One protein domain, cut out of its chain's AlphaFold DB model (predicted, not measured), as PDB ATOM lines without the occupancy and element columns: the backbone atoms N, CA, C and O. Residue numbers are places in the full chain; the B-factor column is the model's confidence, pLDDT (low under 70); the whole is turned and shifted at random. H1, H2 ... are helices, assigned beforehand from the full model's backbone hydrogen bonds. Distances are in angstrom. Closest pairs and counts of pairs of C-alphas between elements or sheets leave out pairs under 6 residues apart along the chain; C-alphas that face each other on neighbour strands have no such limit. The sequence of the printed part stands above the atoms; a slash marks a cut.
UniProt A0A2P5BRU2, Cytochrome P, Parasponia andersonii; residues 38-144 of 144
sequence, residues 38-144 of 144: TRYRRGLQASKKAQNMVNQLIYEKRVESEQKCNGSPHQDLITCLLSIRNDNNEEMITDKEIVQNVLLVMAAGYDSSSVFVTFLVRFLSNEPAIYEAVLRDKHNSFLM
ATOM      1  N   THR A  38     -62.047  26.254 -13.952       71.88
ATOM      2  CA  THR A  38     -60.759  26.933 -14.119       71.88
ATOM      3  C   THR A  38     -59.598  26.002 -13.772       71.88
ATOM      4  O   THR A  38     -59.632  25.224 -12.814       71.88
ATOM      5  N   ARG A  39     -58.510  26.107 -14.547       72.38
ATOM      6  CA  ARG A  39     -57.216  25.490 -14.198       72.38
ATOM      7  C   ARG A  39     -56.747  25.944 -12.810       72.38
ATOM      8  O   ARG A  39     -56.167  25.150 -12.081       72.38
ATOM      9  N   TYR A  40     -57.091  27.175 -12.429       74.44
ATOM     10  CA  TYR A  40     -56.793  27.752 -11.124       74.44
ATOM     11  C   TYR A  40     -57.413  26.960  -9.960       74.44
ATOM     12  O   TYR A  40     -56.690  26.536  -9.061       74.44
ATOM     13  N   ARG A  41     -58.725  26.675  -9.986       77.81
ATOM     14  CA  ARG A  41     -59.384  25.912  -8.908       77.81
ATOM     15  C   ARG A  41     -58.835  24.489  -8.784       77.81
ATOM     16  O   ARG A  41     -58.638  24.010  -7.667       77.81
ATOM     17  N   ARG A  42     -58.545  23.830  -9.913       80.00
ATOM     18  CA  ARG A  42     -57.887  22.509  -9.923       80.00
ATOM     19  C   ARG A  42     -56.491  22.567  -9.303       80.00
ATOM     20  O   ARG A  42     -56.170  21.713  -8.484       80.00
ATOM     21  N   GLY A  43     -55.704  23.592  -9.633       79.81
ATOM     22  CA  GLY A  43     -54.395  23.831  -9.022       79.81
ATOM     23  C   GLY A  43     -54.487  24.039  -7.510       79.81
ATOM     24  O   GLY A  43     -53.732  23.429  -6.759       79.81
ATOM     25  N   LEU A  44     -55.472  24.813  -7.044       83.62
ATOM     26  CA  LEU A  44     -55.691  25.049  -5.616       83.62
ATOM     27  C   LEU A  44     -56.076  23.760  -4.867       83.62
ATOM     28  O   LEU A  44     -55.566  23.493  -3.780       83.62
ATOM     29  N   GLN A  45     -56.942  22.928  -5.456       86.44
ATOM     30  CA  GLN A  45     -57.309  21.624  -4.891       86.44
ATOM     31  C   GLN A  45     -56.128  20.650  -4.864       86.44
ATOM     32  O   GLN A  45     -55.923  19.973  -3.856       86.44
ATOM     33  N   ALA A  46     -55.339  20.596  -5.939       84.12
ATOM     34  CA  ALA A  46     -54.138  19.771  -6.008       84.12
ATOM     35  C   ALA A  46     -53.098  20.209  -4.965       84.12
ATOM     36  O   ALA A  46     -52.572  19.370  -4.242       84.12
ATOM     37  N   SER A  47     -52.882  21.520  -4.819       84.75
ATOM     38  CA  SER A  47     -51.991  22.086  -3.803       84.75
ATOM     39  C   SER A  47     -52.444  21.722  -2.388       84.75
ATOM     40  O   SER A  47     -51.642  21.231  -1.597       84.75
ATOM     41  N   LYS A  48     -53.743  21.851  -2.085       89.12
ATOM     42  CA  LYS A  48     -54.299  21.441  -0.787       89.12
ATOM     43  C   LYS A  48     -54.116  19.942  -0.528       89.12
ATOM     44  O   LYS A  48     -53.779  19.545   0.583       89.12
ATOM     45  N   LYS A  49     -54.319  19.100  -1.545       90.44
ATOM     46  CA  LYS A  49     -54.102  17.651  -1.431       90.44
ATOM     47  C   LYS A  49     -52.632  17.327  -1.144       90.44
ATOM     48  O   LYS A  49     -52.364  16.528  -0.255       90.44
ATOM     49  N   ALA A  50     -51.706  17.978  -1.849       86.94
ATOM     50  CA  ALA A  50     -50.272  17.809  -1.638       86.94
ATOM     51  C   ALA A  50     -49.845  18.260  -0.231       86.94
ATOM     52  O   ALA A  50     -49.142  17.526   0.453       86.94
ATOM     53  N   GLN A  51     -50.343  19.407   0.244       90.69
ATOM     54  CA  GLN A  51     -50.119  19.869   1.620       90.69
ATOM     55  C   GLN A  51     -50.595  18.839   2.649       90.69
ATOM     56  O   GLN A  51     -49.860  18.519   3.576       90.69
ATOM     57  N   ASN A  52     -51.795  18.280   2.471       92.31
ATOM     58  CA  ASN A  52     -52.328  17.268   3.384       92.31
ATOM     59  C   ASN A  52     -51.469  15.994   3.414       92.31
ATOM     60  O   ASN A  52     -51.235  15.455   4.489       92.31
ATOM     61  N   MET A  53     -50.985  15.535   2.257       91.00
ATOM     62  CA  MET A  53     -50.091  14.374   2.175       91.00
ATOM     63  C   MET A  53     -48.765  14.631   2.897       91.00
ATOM     64  O   MET A  53     -48.321  13.794   3.674       91.00
ATOM     65  N   VAL A  54     -48.156  15.802   2.689       90.75
ATOM     66  CA  VAL A  54     -46.901  16.167   3.365       90.75
ATOM     67  C   VAL A  54     -47.107  16.292   4.876       90.75
ATOM     68  O   VAL A  54     -46.296  15.777   5.636       90.75
ATOM     69  N   ASN A  55     -48.210  16.898   5.323       91.81
ATOM     70  CA  ASN A  55     -48.558  16.966   6.747       91.81
ATOM     71  C   ASN A  55     -48.683  15.576   7.380       91.81
ATOM     72  O   ASN A  55     -48.194  15.357   8.486       91.81
ATOM     73  N   GLN A  56     -49.317  14.636   6.678       91.56
ATOM     74  CA  GLN A  56     -49.435  13.262   7.153       91.56
ATOM     75  C   GLN A  56     -48.055  12.597   7.285       91.56
ATOM     76  O   GLN A  56     -47.772  11.991   8.315       91.56
ATOM     77  N   LEU A  57     -47.172  12.777   6.298       88.56
ATOM     78  CA  LEU A  57     -45.803  12.252   6.352       88.56
ATOM     79  C   LEU A  57     -44.991  12.854   7.504       88.56
ATOM     80  O   LEU A  57     -44.260  12.133   8.174       88.56
ATOM     81  N   ILE A  58     -45.125  14.158   7.764       89.12
ATOM     82  CA  ILE A  58     -44.470  14.816   8.906       89.12
ATOM     83  C   ILE A  58     -44.932  14.184  10.221       89.12
ATOM     84  O   ILE A  58     -44.103  13.872  11.074       89.12
ATOM     85  N   TYR A  59     -46.240  13.963  10.377       89.25
ATOM     86  CA  TYR A  59     -46.796  13.325  11.568       89.25
ATOM     87  C   TYR A  59     -46.258  11.901  11.760       89.25
ATOM     88  O   TYR A  59     -45.752  11.575  12.832       89.25
ATOM     89  N   GLU A  60     -46.296  11.077  10.710       87.00
ATOM     90  CA  GLU A  60     -45.765   9.708  10.738       87.00
ATOM     91  C   GLU A  60     -44.275   9.690  11.116       87.00
ATOM     92  O   GLU A  60     -43.849   8.878  11.938       87.00
ATOM     93  N   LYS A  61     -43.492  10.637  10.586       84.00
ATOM     94  CA  LYS A  61     -42.057  10.764  10.871       84.00
ATOM     95  C   LYS A  61     -41.755  11.231  12.290       84.00
ATOM     96  O   LYS A  61     -40.793  10.747  12.885       84.00
ATOM     97  N   ARG A  62     -42.571  12.123  12.861       82.94
ATOM     98  CA  ARG A  62     -42.451  12.518  14.277       82.94
ATOM     99  C   ARG A  62     -42.685  11.312  15.195       82.94
ATOM    100  O   ARG A  62     -41.855  11.048  16.056       82.94
ATOM    101  N   VAL A  63     -43.734  10.526  14.939       84.31
ATOM    102  CA  VAL A  63     -44.036   9.306  15.714       84.31
ATOM    103  C   VAL A  63     -42.923   8.259  15.579       84.31
ATOM    104  O   VAL A  63     -42.511   7.660  16.570       84.31
ATOM    105  N   GLU A  64     -42.397   8.051  14.368       80.62
ATOM    106  CA  GLU A  64     -41.281   7.126  14.132       80.62
ATOM    107  C   GLU A  64     -40.003   7.560  14.876       80.62
ATOM    108  O   GLU A  64     -39.301   6.720  15.440       80.62
ATOM    109  N   SER A  65     -39.724   8.866  14.907       74.44
ATOM    110  CA  SER A  65     -38.576   9.460  15.606       74.44
ATOM    111  C   SER A  65     -38.667   9.293  17.127       74.44
ATOM    112  O   SER A  65     -37.684   8.941  17.773       74.44
ATOM    113  N   GLU A  66     -39.857   9.464  17.706       72.75
ATOM    114  CA  GLU A  66     -40.092   9.250  19.142       72.75
ATOM    115  C   GLU A  66     -39.925   7.777  19.550       72.75
ATOM    116  O   GLU A  66     -39.472   7.478  20.656       72.75
ATOM    117  N   GLN A  67     -40.265   6.842  18.659       68.31
ATOM    118  CA  GLN A  67     -40.168   5.401  18.913       68.31
ATOM    119  C   GLN A  67     -38.755   4.845  18.698       68.31
ATOM    120  O   GLN A  67     -38.345   3.898  19.375       68.31
ATOM    121  N   LYS A  68     -37.989   5.412  17.760       62.09
ATOM    122  CA  LYS A  68     -36.608   5.005  17.478       62.09
ATOM    123  C   LYS A  68     -35.637   5.879  18.262       62.09
ATOM    124  O   LYS A  68     -35.111   6.863  17.761       62.09
ATOM    125  N   CYS A  69     -35.320   5.449  19.480       50.69
ATOM    126  CA  CYS A  69     -34.385   6.147  20.365       50.69
ATOM    127  C   CYS A  69     -32.925   6.199  19.848       50.69
ATOM    128  O   CYS A  69     -32.096   6.813  20.499       50.69
ATOM    129  N   ASN A  70     -32.569   5.589  18.707       48.31
ATOM    130  CA  ASN A  70     -31.210   5.664  18.158       48.31
ATOM    131  C   ASN A  70     -31.156   5.402  16.641       48.31
ATOM    132  O   ASN A  70     -31.592   4.357  16.168       48.31
ATOM    133  N   GLY A  71     -30.550   6.351  15.919       55.38
ATOM    134  CA  GLY A  71     -29.712   6.161  14.727       55.38
ATOM    135  C   GLY A  71     -30.183   5.198  13.630       55.38
ATOM    136  O   GLY A  71     -29.804   4.031  13.623       55.38
ATOM    137  N   SER A  72     -30.860   5.728  12.609       50.50
ATOM    138  CA  SER A  72     -30.868   5.136  11.262       50.50
ATOM    139  C   SER A  72     -30.245   6.127  10.263       50.50
ATOM    140  O   SER A  72     -30.542   7.318  10.359       50.50
ATOM    141  N   PRO A  73     -29.402   5.683   9.306       53.00
ATOM    142  CA  PRO A  73     -28.627   6.562   8.427       53.00
ATOM    143  C   PRO A  73     -29.414   7.088   7.215       53.00
ATOM    144  O   PRO A  73     -28.887   7.882   6.439       53.00
ATOM    145  N   HIS A  74     -30.673   6.678   7.037       53.41
ATOM    146  CA  HIS A  74     -31.534   7.224   5.989       53.41
ATOM    147  C   HIS A  74     -32.177   8.531   6.460       53.41
ATOM    148  O   HIS A  74     -33.320   8.555   6.910       53.41
ATOM    149  N   GLN A  75     -31.425   9.625   6.360       66.38
ATOM    150  CA  GLN A  75     -31.960  10.970   6.544       66.38
ATOM    151  C   GLN A  75     -32.795  11.344   5.316       66.38
ATOM    152  O   GLN A  75     -32.269  11.772   4.290       66.38
ATOM    153  N   ASP A  76     -34.111  11.149   5.401       80.19
ATOM    154  CA  ASP A  76     -35.029  11.778   4.456       80.19
ATOM    155  C   ASP A  76     -35.123  13.295   4.728       80.19
ATOM    156  O   ASP A  76     -34.796  13.782   5.815       80.19
ATOM    157  N   LEU A  77     -35.537  14.065   3.714       85.19
ATOM    158  CA  LEU A  77     -35.612  15.530   3.798       85.19
ATOM    159  C   LEU A  77     -36.470  15.998   4.985       85.19
ATOM    160  O   LEU A  77     -36.134  16.987   5.629       85.19
ATOM    161  N   ILE A  78     -37.563  15.288   5.282       86.38
ATOM    162  CA  ILE A  78     -38.483  15.632   6.373       86.38
ATOM    163  C   ILE A  78     -37.798  15.435   7.730       86.38
ATOM    164  O   ILE A  78     -37.856  16.326   8.570       86.38
ATOM    165  N   THR A  79     -37.097  14.320   7.925       84.75
ATOM    166  CA  THR A  79     -36.324  14.024   9.139       84.75
ATOM    167  C   THR A  79     -35.198  15.035   9.324       84.75
ATOM    168  O   THR A  79     -34.989  15.518  10.433       84.75
ATOM    169  N   CYS A  80     -34.519  15.413   8.237       85.00
ATOM    170  CA  CYS A  80     -33.515  16.474   8.261       85.00
ATOM    171  C   CYS A  80     -34.129  17.793   8.755       85.00
ATOM    172  O   CYS A  80     -33.652  18.349   9.739       85.00
ATOM    173  N   LEU A  81     -35.240  18.238   8.160       86.56
ATOM    174  CA  LEU A  81     -35.915  19.476   8.557       86.56
ATOM    175  C   LEU A  81     -36.435  19.439  10.007       86.56
ATOM    176  O   LEU A  81     -36.305  20.434  10.712       86.56
ATOM    177  N   LEU A  82     -36.960  18.299  10.469       84.88
ATOM    178  CA  LEU A  82     -37.406  18.101  11.857       84.88
ATOM    179  C   LEU A  82     -36.248  18.079  12.868       84.88
ATOM    180  O   LEU A  82     -36.447  18.374  14.046       84.88
ATOM    181  N   SER A  83     -35.042  17.711  12.430       81.44
ATOM    182  CA  SER A  83     -33.849  17.678  13.282       81.44
ATOM    183  C   SER A  83     -33.192  19.047  13.472       81.44
ATOM    184  O   SER A  83     -32.346  19.192  14.353       81.44
ATOM    185  N   ILE A  84     -33.580  20.056  12.680       83.25
ATOM    186  CA  ILE A  84     -33.027  21.407  12.784       83.25
ATOM    187  C   ILE A  84     -33.556  22.060  14.060       83.25
ATOM    188  O   ILE A  84     -34.722  22.452  14.167       83.25
ATOM    189  N   ARG A  85     -32.658  22.185  15.032       81.25
ATOM    190  CA  ARG A  85     -32.907  22.809  16.327       81.25
ATOM    191  C   ARG A  85     -31.898  23.920  16.577       81.25
ATOM    192  O   ARG A  85     -30.789  23.880  16.055       81.25
ATOM    193  N   ASN A  86     -32.308  24.909  17.361       78.56
ATOM    194  CA  ASN A  86     -31.434  25.991  17.813       78.56
ATOM    195  C   ASN A  86     -30.444  25.490  18.890       78.56
ATOM    196  O   ASN A  86     -30.623  24.401  19.436       78.56
ATOM    197  N   ASP A  87     -29.462  26.311  19.265       80.88
ATOM    198  CA  ASP A  87     -28.477  26.033  20.326       80.88
ATOM    199  C   ASP A  87     -29.141  25.707  21.680       80.88
ATOM    200  O   ASP A  87     -28.613  24.936  22.479       80.88
ATOM    201  N   ASN A  88     -30.350  26.232  21.907       80.94
ATOM    202  CA  ASN A  88     -31.185  25.947  23.080       80.94
ATOM    203  C   ASN A  88     -32.042  24.670  22.942       80.94
ATOM    204  O   ASN A  88     -32.917  24.423  23.767       80.94
ATOM    205  N   ASN A  89     -31.819  23.860  21.901       75.31
ATOM    206  CA  ASN A  89     -32.586  22.657  21.555       75.31
ATOM    207  C   ASN A  89     -34.078  22.909  21.227       75.31
ATOM    208  O   ASN A  89     -34.899  21.992  21.293       75.31
ATOM    209  N   GLU A  90     -34.428  24.143  20.858       78.81
ATOM    210  CA  GLU A  90     -35.778  24.552  20.445       78.81
ATOM    211  C   GLU A  90     -36.003  24.305  18.944       78.81
ATOM    212  O   GLU A  90     -35.069  24.431  18.146       78.81
ATOM    213  N   GLU A  91     -37.238  23.970  18.549       79.88
ATOM    214  CA  GLU A  91     -37.611  23.825  17.134       79.88
ATOM    215  C   GLU A  91     -37.427  25.166  16.406       79.88
ATOM    216  O   GLU A  91     -38.059  26.165  16.749       79.88
ATOM    217  N   MET A  92     -36.553  25.194  15.395       83.31
ATOM    218  CA  MET A  92     -36.254  26.420  14.642       83.31
ATOM    219  C   MET A  92     -37.191  26.613  13.442       83.31
ATOM    220  O   MET A  92     -37.385  27.737  12.985       83.31
ATOM    221  N   ILE A  93     -37.754  25.521  12.920       85.31
ATOM    222  CA  ILE A  93     -38.582  25.517  11.714       85.31
ATOM    223  C   ILE A  93     -39.991  25.071  12.083       85.31
ATOM    224  O   ILE A  93     -40.187  24.012  12.675       85.31
ATOM    225  N   THR A  94     -40.982  25.866  11.693       88.00
ATOM    226  CA  THR A  94     -42.390  25.532  11.916       88.00
ATOM    227  C   THR A  94     -42.883  24.481  10.923       88.00
ATOM    228  O   THR A  94     -42.453  24.449   9.769       88.00
ATOM    229  N   ASP A  95     -43.883  23.680  11.303       85.69
ATOM    230  CA  ASP A  95     -44.493  22.681  10.405       85.69
ATOM    231  C   ASP A  95     -44.927  23.277   9.059       85.69
ATOM    232  O   ASP A  95     -44.772  22.665   8.001       85.69
ATOM    233  N   LYS A  96     -45.421  24.519   9.073       87.50
ATOM    234  CA  LYS A  96     -45.808  25.234   7.856       87.50
ATOM    235  C   LYS A  96     -44.618  25.471   6.923       87.50
ATOM    236  O   LYS A  96     -44.764  25.317   5.710       87.50
ATOM    237  N   GLU A  97     -43.468  25.849   7.467       88.94
ATOM    238  CA  GLU A  97     -42.240  26.065   6.699       88.94
ATOM    239  C   GLU A  97     -41.667  24.742   6.187       88.94
ATOM    240  O   GLU A  97     -41.248  24.672   5.032       88.94
ATOM    241  N   ILE A  98     -41.740  23.667   6.981       89.31
ATOM    242  CA  ILE A  98     -41.357  22.317   6.540       89.31
ATOM    243  C   ILE A  98     -42.193  21.909   5.321       89.31
ATOM    244  O   ILE A  98     -41.641  21.534   4.286       89.31
ATOM    245  N   VAL A  99     -43.521  22.051   5.394       90.69
ATOM    246  CA  VAL A  99     -44.426  21.729   4.280       90.69
ATOM    247  C   VAL A  99     -44.093  22.545   3.035       90.69
ATOM    248  O   VAL A  99     -44.052  21.999   1.932       90.69
ATOM    249  N   GLN A 100     -43.848  23.847   3.189       89.19
ATOM    250  CA  GLN A 100     -43.508  24.726   2.070       89.19
ATOM    251  C   GLN A 100     -42.179  24.345   1.417       89.19
ATOM    252  O   GLN A 100     -42.117  24.277   0.190       89.19
ATOM    253  N   ASN A 101     -41.153  24.035   2.209       89.88
ATOM    254  CA  ASN A 101     -39.854  23.601   1.702       89.88
ATOM    255  C   ASN A 101     -39.951  22.266   0.958       89.88
ATOM    256  O   ASN A 101     -39.429  22.135  -0.149       89.88
ATOM    257  N   VAL A 102     -40.678  21.292   1.508       89.50
ATOM    258  CA  VAL A 102     -40.884  19.992   0.855       89.50
ATOM    259  C   VAL A 102     -41.646  20.157  -0.464       89.50
ATOM    260  O   VAL A 102     -41.240  19.602  -1.485       89.50
ATOM    261  N   LEU A 103     -42.711  20.965  -0.489       88.88
ATOM    262  CA  LEU A 103     -43.455  21.264  -1.720       88.88
ATOM    263  C   LEU A 103     -42.596  21.987  -2.763       88.88
ATOM    264  O   LEU A 103     -42.706  21.678  -3.948       88.88
ATOM    265  N   LEU A 104     -41.742  22.918  -2.332       88.06
ATOM    266  CA  LEU A 104     -40.823  23.642  -3.208       88.06
ATOM    267  C   LEU A 104     -39.821  22.689  -3.867       88.06
ATOM    268  O   LEU A 104     -39.650  22.734  -5.083       88.06
ATOM    269  N   VAL A 105     -39.205  21.799  -3.085       86.94
ATOM    270  CA  VAL A 105     -38.256  20.800  -3.599       86.94
ATOM    271  C   VAL A 105     -38.945  19.839  -4.567       86.94
ATOM    272  O   VAL A 105     -38.407  19.570  -5.640       86.94
ATOM    273  N   MET A 106     -40.155  19.368  -4.248       85.56
ATOM    274  CA  MET A 106     -40.923  18.507  -5.156       85.56
ATOM    275  C   MET A 106     -41.257  19.210  -6.476       85.56
ATOM    276  O   MET A 106     -41.106  18.608  -7.537       85.56
ATOM    277  N   ALA A 107     -41.672  20.479  -6.432       80.94
ATOM    278  CA  ALA A 107     -41.966  21.256  -7.634       80.94
ATOM    279  C   ALA A 107     -40.705  21.487  -8.484       80.94
ATOM    280  O   ALA A 107     -40.707  21.210  -9.683       80.94
ATOM    281  N   ALA A 108     -39.606  21.912  -7.854       81.81
ATOM    282  CA  ALA A 108     -38.332  22.143  -8.528       81.81
ATOM    283  C   ALA A 108     -37.777  20.861  -9.169       81.81
ATOM    284  O   ALA A 108     -37.306  20.888 -10.309       81.81
ATOM    285  N   GLY A 109     -37.865  19.730  -8.460       79.06
ATOM    286  CA  GLY A 109     -37.440  18.427  -8.962       79.06
ATOM    287  C   GLY A 109     -38.301  17.939 -10.124       79.06
ATOM    288  O   GLY A 109     -37.766  17.406 -11.094       79.06
ATOM    289  N   TYR A 110     -39.617  18.158 -10.070       80.56
ATOM    290  CA  TYR A 110     -40.533  17.716 -11.117       80.56
ATOM    291  C   TYR A 110     -40.368  18.509 -12.420       80.56
ATOM    292  O   TYR A 110     -40.201  17.911 -13.487       80.56
ATOM    293  N   ASP A 111     -40.360  19.841 -12.348       76.38
ATOM    294  CA  ASP A 111     -40.286  20.687 -13.544       76.38
ATOM    295  C   ASP A 111     -38.940  20.520 -14.266       76.38
ATOM    296  O   ASP A 111     -38.901  20.382 -15.487       76.38
ATOM    297  N   SER A 112     -37.830  20.443 -13.526       81.19
ATOM    298  CA  SER A 112     -36.499  20.269 -14.121       81.19
ATOM    299  C   SER A 112     -36.253  18.848 -14.642       81.19
ATOM    300  O   SER A 112     -35.783  18.684 -15.770       81.19
ATOM    301  N   SER A 113     -36.613  17.812 -13.873       80.88
ATOM    302  CA  SER A 113     -36.367  16.418 -14.272       80.88
ATOM    303  C   SER A 113     -37.238  16.001 -15.452       80.88
ATOM    304  O   SER A 113     -36.763  15.301 -16.341       80.88
ATOM    305  N   SER A 114     -38.498  16.445 -15.505       79.19
ATOM    306  CA  SER A 114     -39.388  16.137 -16.633       79.19
ATOM    307  C   SER A 114     -38.876  16.738 -17.943       79.19
ATOM    308  O   SER A 114     -38.848  16.065 -18.978       79.19
ATOM    309  N   VAL A 115     -38.393  17.981 -17.888       78.06
ATOM    310  CA  VAL A 115     -37.751  18.657 -19.015       78.06
ATOM    311  C   VAL A 115     -36.465  17.933 -19.410       78.06
ATOM    312  O   VAL A 115     -36.289  17.618 -20.586       78.06
ATOM    313  N   PHE A 116     -35.607  17.588 -18.448       77.00
ATOM    314  CA  PHE A 116     -34.374  16.842 -18.704       77.00
ATOM    315  C   PHE A 116     -34.636  15.491 -19.379       77.00
ATOM    316  O   PHE A 116     -34.030  15.200 -20.406       77.00
ATOM    317  N   VAL A 117     -35.579  14.694 -18.868       82.44
ATOM    318  CA  VAL A 117     -35.968  13.406 -19.469       82.44
ATOM    319  C   VAL A 117     -36.496  13.607 -20.887       82.44
ATOM    320  O   VAL A 117     -36.120  12.870 -21.793       82.44
ATOM    321  N   THR A 118     -37.315  14.636 -21.110       87.06
ATOM    322  CA  THR A 118     -37.827  14.964 -22.449       87.06
ATOM    323  C   THR A 118     -36.688  15.289 -23.416       87.06
ATOM    324  O   THR A 118     -36.665  14.787 -24.541       87.06
ATOM    325  N   PHE A 119     -35.717  16.094 -22.982       84.00
ATOM    326  CA  PHE A 119     -34.537  16.410 -23.785       84.00
ATOM    327  C   PHE A 119     -33.650  15.193 -24.018       84.00
ATOM    328  O   PHE A 119     -33.184  15.013 -25.137       84.00
ATOM    329  N   LEU A 120     -33.459  14.340 -23.014       87.00
ATOM    330  CA  LEU A 120     -32.688  13.109 -23.134       87.00
ATOM    331  C   LEU A 120     -33.312  12.167 -24.171       87.00
ATOM    332  O   LEU A 120     -32.617  11.689 -25.061       87.00
ATOM    333  N   VAL A 121     -34.629  11.955 -24.109       87.50
ATOM    334  CA  VAL A 121     -35.360  11.140 -25.093       87.50
ATOM    335  C   VAL A 121     -35.244  11.747 -26.491       87.50
ATOM    336  O   VAL A 121     -34.959  11.032 -27.449       87.50
ATOM    337  N   ARG A 122     -35.404  13.069 -26.624       87.31
ATOM    338  CA  ARG A 122     -35.244  13.764 -27.909       87.31
ATOM    339  C   ARG A 122     -33.819  13.664 -28.455       87.31
ATOM    340  O   ARG A 122     -33.644  13.481 -29.653       87.31
ATOM    341  N   PHE A 123     -32.816  13.789 -27.593       86.81
ATOM    342  CA  PHE A 123     -31.409  13.670 -27.954       86.81
ATOM    343  C   PHE A 123     -31.095  12.262 -28.469       86.81
ATOM    344  O   PHE A 123     -30.570  12.121 -29.567       86.81
ATOM    345  N   LEU A 124     -31.518  11.224 -27.737       85.50
ATOM    346  CA  LEU A 124     -31.351   9.829 -28.154       85.50
ATOM    347  C   LEU A 124     -32.097   9.515 -29.459       85.50
ATOM    348  O   LEU A 124     -31.582   8.788 -30.298       85.50
ATOM    349  N   SER A 125     -33.284  10.094 -29.655       84.38
ATOM    350  CA  SER A 125     -34.053   9.937 -30.896       84.38
ATOM    351  C   SER A 125     -33.377  10.566 -32.116       84.38
ATOM    352  O   SER A 125     -33.612  10.109 -33.232       84.38
ATOM    353  N   ASN A 126     -32.611  11.641 -31.931       86.00
ATOM    354  CA  ASN A 126     -31.965  12.359 -33.028       86.00
ATOM    355  C   ASN A 126     -30.579  11.797 -33.373       86.00
ATOM    356  O   ASN A 126     -30.118  11.997 -34.492       86.00
ATOM    357  N   GLU A 127     -29.938  11.090 -32.441       83.44
ATOM    358  CA  GLU A 127     -28.592  10.531 -32.598       83.44
ATOM    359  C   GLU A 127     -28.617   8.995 -32.500       83.44
ATOM    360  O   GLU A 127     -28.255   8.416 -31.466       83.44
ATOM    361  N   PRO A 128     -29.027   8.294 -33.576       77.75
ATOM    362  CA  PRO A 128     -29.219   6.843 -33.559       77.75
ATOM    363  C   PRO A 128     -27.930   6.067 -33.241       77.75
ATOM    364  O   PRO A 128     -27.993   5.005 -32.630       77.75
ATOM    365  N   ALA A 129     -26.754   6.609 -33.575       80.62
ATOM    366  CA  ALA A 129     -25.469   5.994 -33.236       80.62
ATOM    367  C   ALA A 129     -25.215   5.943 -31.715       80.62
ATOM    368  O   ALA A 129     -24.674   4.960 -31.209       80.62
ATOM    369  N   ILE A 130     -25.632   6.978 -30.980       77.00
ATOM    370  CA  ILE A 130     -25.502   7.044 -29.517       77.00
ATOM    371  C   ILE A 130     -26.553   6.149 -28.859       77.00
ATOM    372  O   ILE A 130     -26.252   5.448 -27.895       77.00
ATOM    373  N   TYR A 131     -27.771   6.127 -29.401       78.88
ATOM    374  CA  TYR A 131     -28.833   5.242 -28.930       78.88
ATOM    375  C   TYR A 131     -28.438   3.760 -29.019       78.88
ATOM    376  O   TYR A 131     -28.547   3.035 -28.029       78.88
ATOM    377  N   GLU A 132     -27.894   3.329 -30.159       76.81
ATOM    378  CA  GLU A 132     -27.396   1.962 -30.361       76.81
ATOM    379  C   GLU A 132     -26.239   1.608 -29.415       76.81
ATOM    380  O   GLU A 132     -26.183   0.497 -28.883       76.81
ATOM    381  N   ALA A 133     -25.329   2.550 -29.150       79.06
ATOM    382  CA  ALA A 133     -24.241   2.348 -28.194       79.06
ATOM    383  C   ALA A 133     -24.762   2.158 -26.757       79.06
ATOM    384  O   ALA A 133     -24.378   1.204 -26.080       79.06
ATOM    385  N   VAL A 134     -25.699   3.006 -26.315       79.19
ATOM    386  CA  VAL A 134     -26.331   2.899 -24.987       79.19
ATOM    387  C   VAL A 134     -27.113   1.589 -24.842       79.19
ATOM    388  O   VAL A 134     -27.078   0.968 -23.779       79.19
ATOM    389  N   LEU A 135     -27.801   1.138 -25.895       78.75
ATOM    390  CA  LEU A 135     -28.517  -0.139 -25.888       78.75
ATOM    391  C   LEU A 135     -27.575  -1.340 -25.763       78.75
ATOM    392  O   LEU A 135     -27.857  -2.249 -24.979       78.75
ATOM    393  N   ARG A 136     -26.450  -1.343 -26.492       77.19
ATOM    394  CA  ARG A 136     -25.447  -2.417 -26.407       77.19
ATOM    395  C   ARG A 136     -24.833  -2.515 -25.013       77.19
ATOM    396  O   ARG A 136     -24.748  -3.617 -24.476       77.19
ATOM    397  N   ASP A 137     -24.488  -1.387 -24.399       72.69
ATOM    398  CA  ASP A 137     -23.929  -1.368 -23.041       72.69
ATOM    399  C   ASP A 137     -24.929  -1.871 -21.992       72.69
ATOM    400  O   ASP A 137     -24.567  -2.653 -21.111       72.69
ATOM    401  N   LYS A 138     -26.210  -1.494 -22.105       68.19
ATOM    402  CA  LYS A 138     -27.268  -1.993 -21.210       68.19
ATOM    403  C   LYS A 138     -27.519  -3.490 -21.368       68.19
ATOM    404  O   LYS A 138     -27.789  -4.163 -20.378       68.19
ATOM    405  N   HIS A 139     -27.438  -4.011 -22.590       63.44
ATOM    406  CA  HIS A 139     -27.609  -5.438 -22.851       63.44
ATOM    407  C   HIS A 139     -26.436  -6.258 -22.293       63.44
ATOM    408  O   HIS A 139     -26.651  -7.291 -21.664       63.44
ATOM    409  N   ASN A 140     -25.210  -5.749 -22.430       59.78
ATOM    410  CA  ASN A 140     -24.010  -6.386 -21.889       59.78
ATOM    411  C   ASN A 140     -23.963  -6.358 -20.352       59.78
ATOM    412  O   ASN A 140     -23.504  -7.324 -19.752       59.78
ATOM    413  N   SER A 141     -24.470  -5.303 -19.700       61.62
ATOM    414  CA  SER A 141     -24.493  -5.222 -18.230       61.62
ATOM    415  C   SER A 141     -25.599  -6.050 -17.568       61.62
ATOM    416  O   SER A 141     -25.605  -6.169 -16.351       61.62
ATOM    417  N   PHE A 142     -26.591  -6.527 -18.326       54.56
ATOM    418  CA  PHE A 142     -27.692  -7.354 -17.812       54.56
ATOM    419  C   PHE A 142     -27.414  -8.859 -17.971       54.56
ATOM    420  O   PHE A 142     -28.086  -9.686 -17.362       54.56
ATOM    421  N   LEU A 143     -26.431  -9.214 -18.801       55.16
ATOM    422  CA  LEU A 143     -25.979 -10.588 -19.048       55.16
ATOM    423  C   LEU A 143     -24.736 -10.974 -18.224       55.16
ATOM    424  O   LEU A 143     -24.184 -12.054 -18.433       55.16
ATOM    425  N   MET A 144     -24.306 -10.107 -17.302       45.75
ATOM    426  CA  MET A 144     -23.188 -10.305 -16.376       45.75
ATOM    427  C   MET A 144     -23.703 -10.278 -14.938       45.75
ATOM    428  O   MET A 144     -23.214 -11.101 -14.135       45.75
TER     429      MET A 144
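What this domain is: This is residues 38 to 144 of the 144 residues of the protein "Cytochrome P" of Parasponia andersonii (UniProt A0A2P5BRU2). One long helix, H3, forms a beam; near its first residues the middle of H1 crosses it and short H2 packs on both, while at its other end the chain turns a corner into H4. The result is a small three-helix cluster with a long arm, and much of H3 stands free between the cluster and H4. The printed part has 107 residues with four named helices, H1 to H4 in chain order, and no named strand; the class is all helix. It is extended, with a radius of gyration of the C-alphas of 20.8 A, and flat, spanning 59 by 48 by 23 A.

How they stand to each other: H3, residues 95 to 126, is the hub. With residues 95 to 103 alone it touches residues 50 to 55 of H1, residues 39 to 67, at a steep tilt of 65 degrees, opposite ways; their closest C-alphas, of Val 54 and Val 99, are 6.2 A apart. H2, residues 77 to 83, forms a helical hairpin with H3 at a shallow tilt of 25 degrees, its closest C-alphas being Leu 81 and Ile 98 at 6.5 A. H2 also touches H1, the same way at a steep tilt of 51 degrees, closest at the C-alphas of Ile 58 and Ile 78, 6.6 A. H4, residues 128 to 142, and H3 only just touch, with 3 pairs of C-alphas within 8 A, and only at the corner; the closest are those of Leu 124 and Tyr 131, 5.3 A. H4 is apart from H1 and H2. In H1, H2, H3 and H4 every O i to N i+4 pair is within hydrogen-bond range.

Where its parts are: H3 is 46.4 A long, from C-alpha 95 at (-44.493, 22.681, 10.405). H1 is 42.3 A, from C-alpha 39 at (-57.216, 25.490, -14.198). H2 is 9.9 A and H4 21.3 A, ending at C-alpha 142 (-27.692, -7.354, -17.812).

The domain as a whole: The C-alphas farthest apart, of Asn 88 and Ala 129, are 60.0 A apart. The printed part has no cut. The link from H2 to H3 is long. pLDDT is under 70 in residues 67 to 75 and 138 to 144.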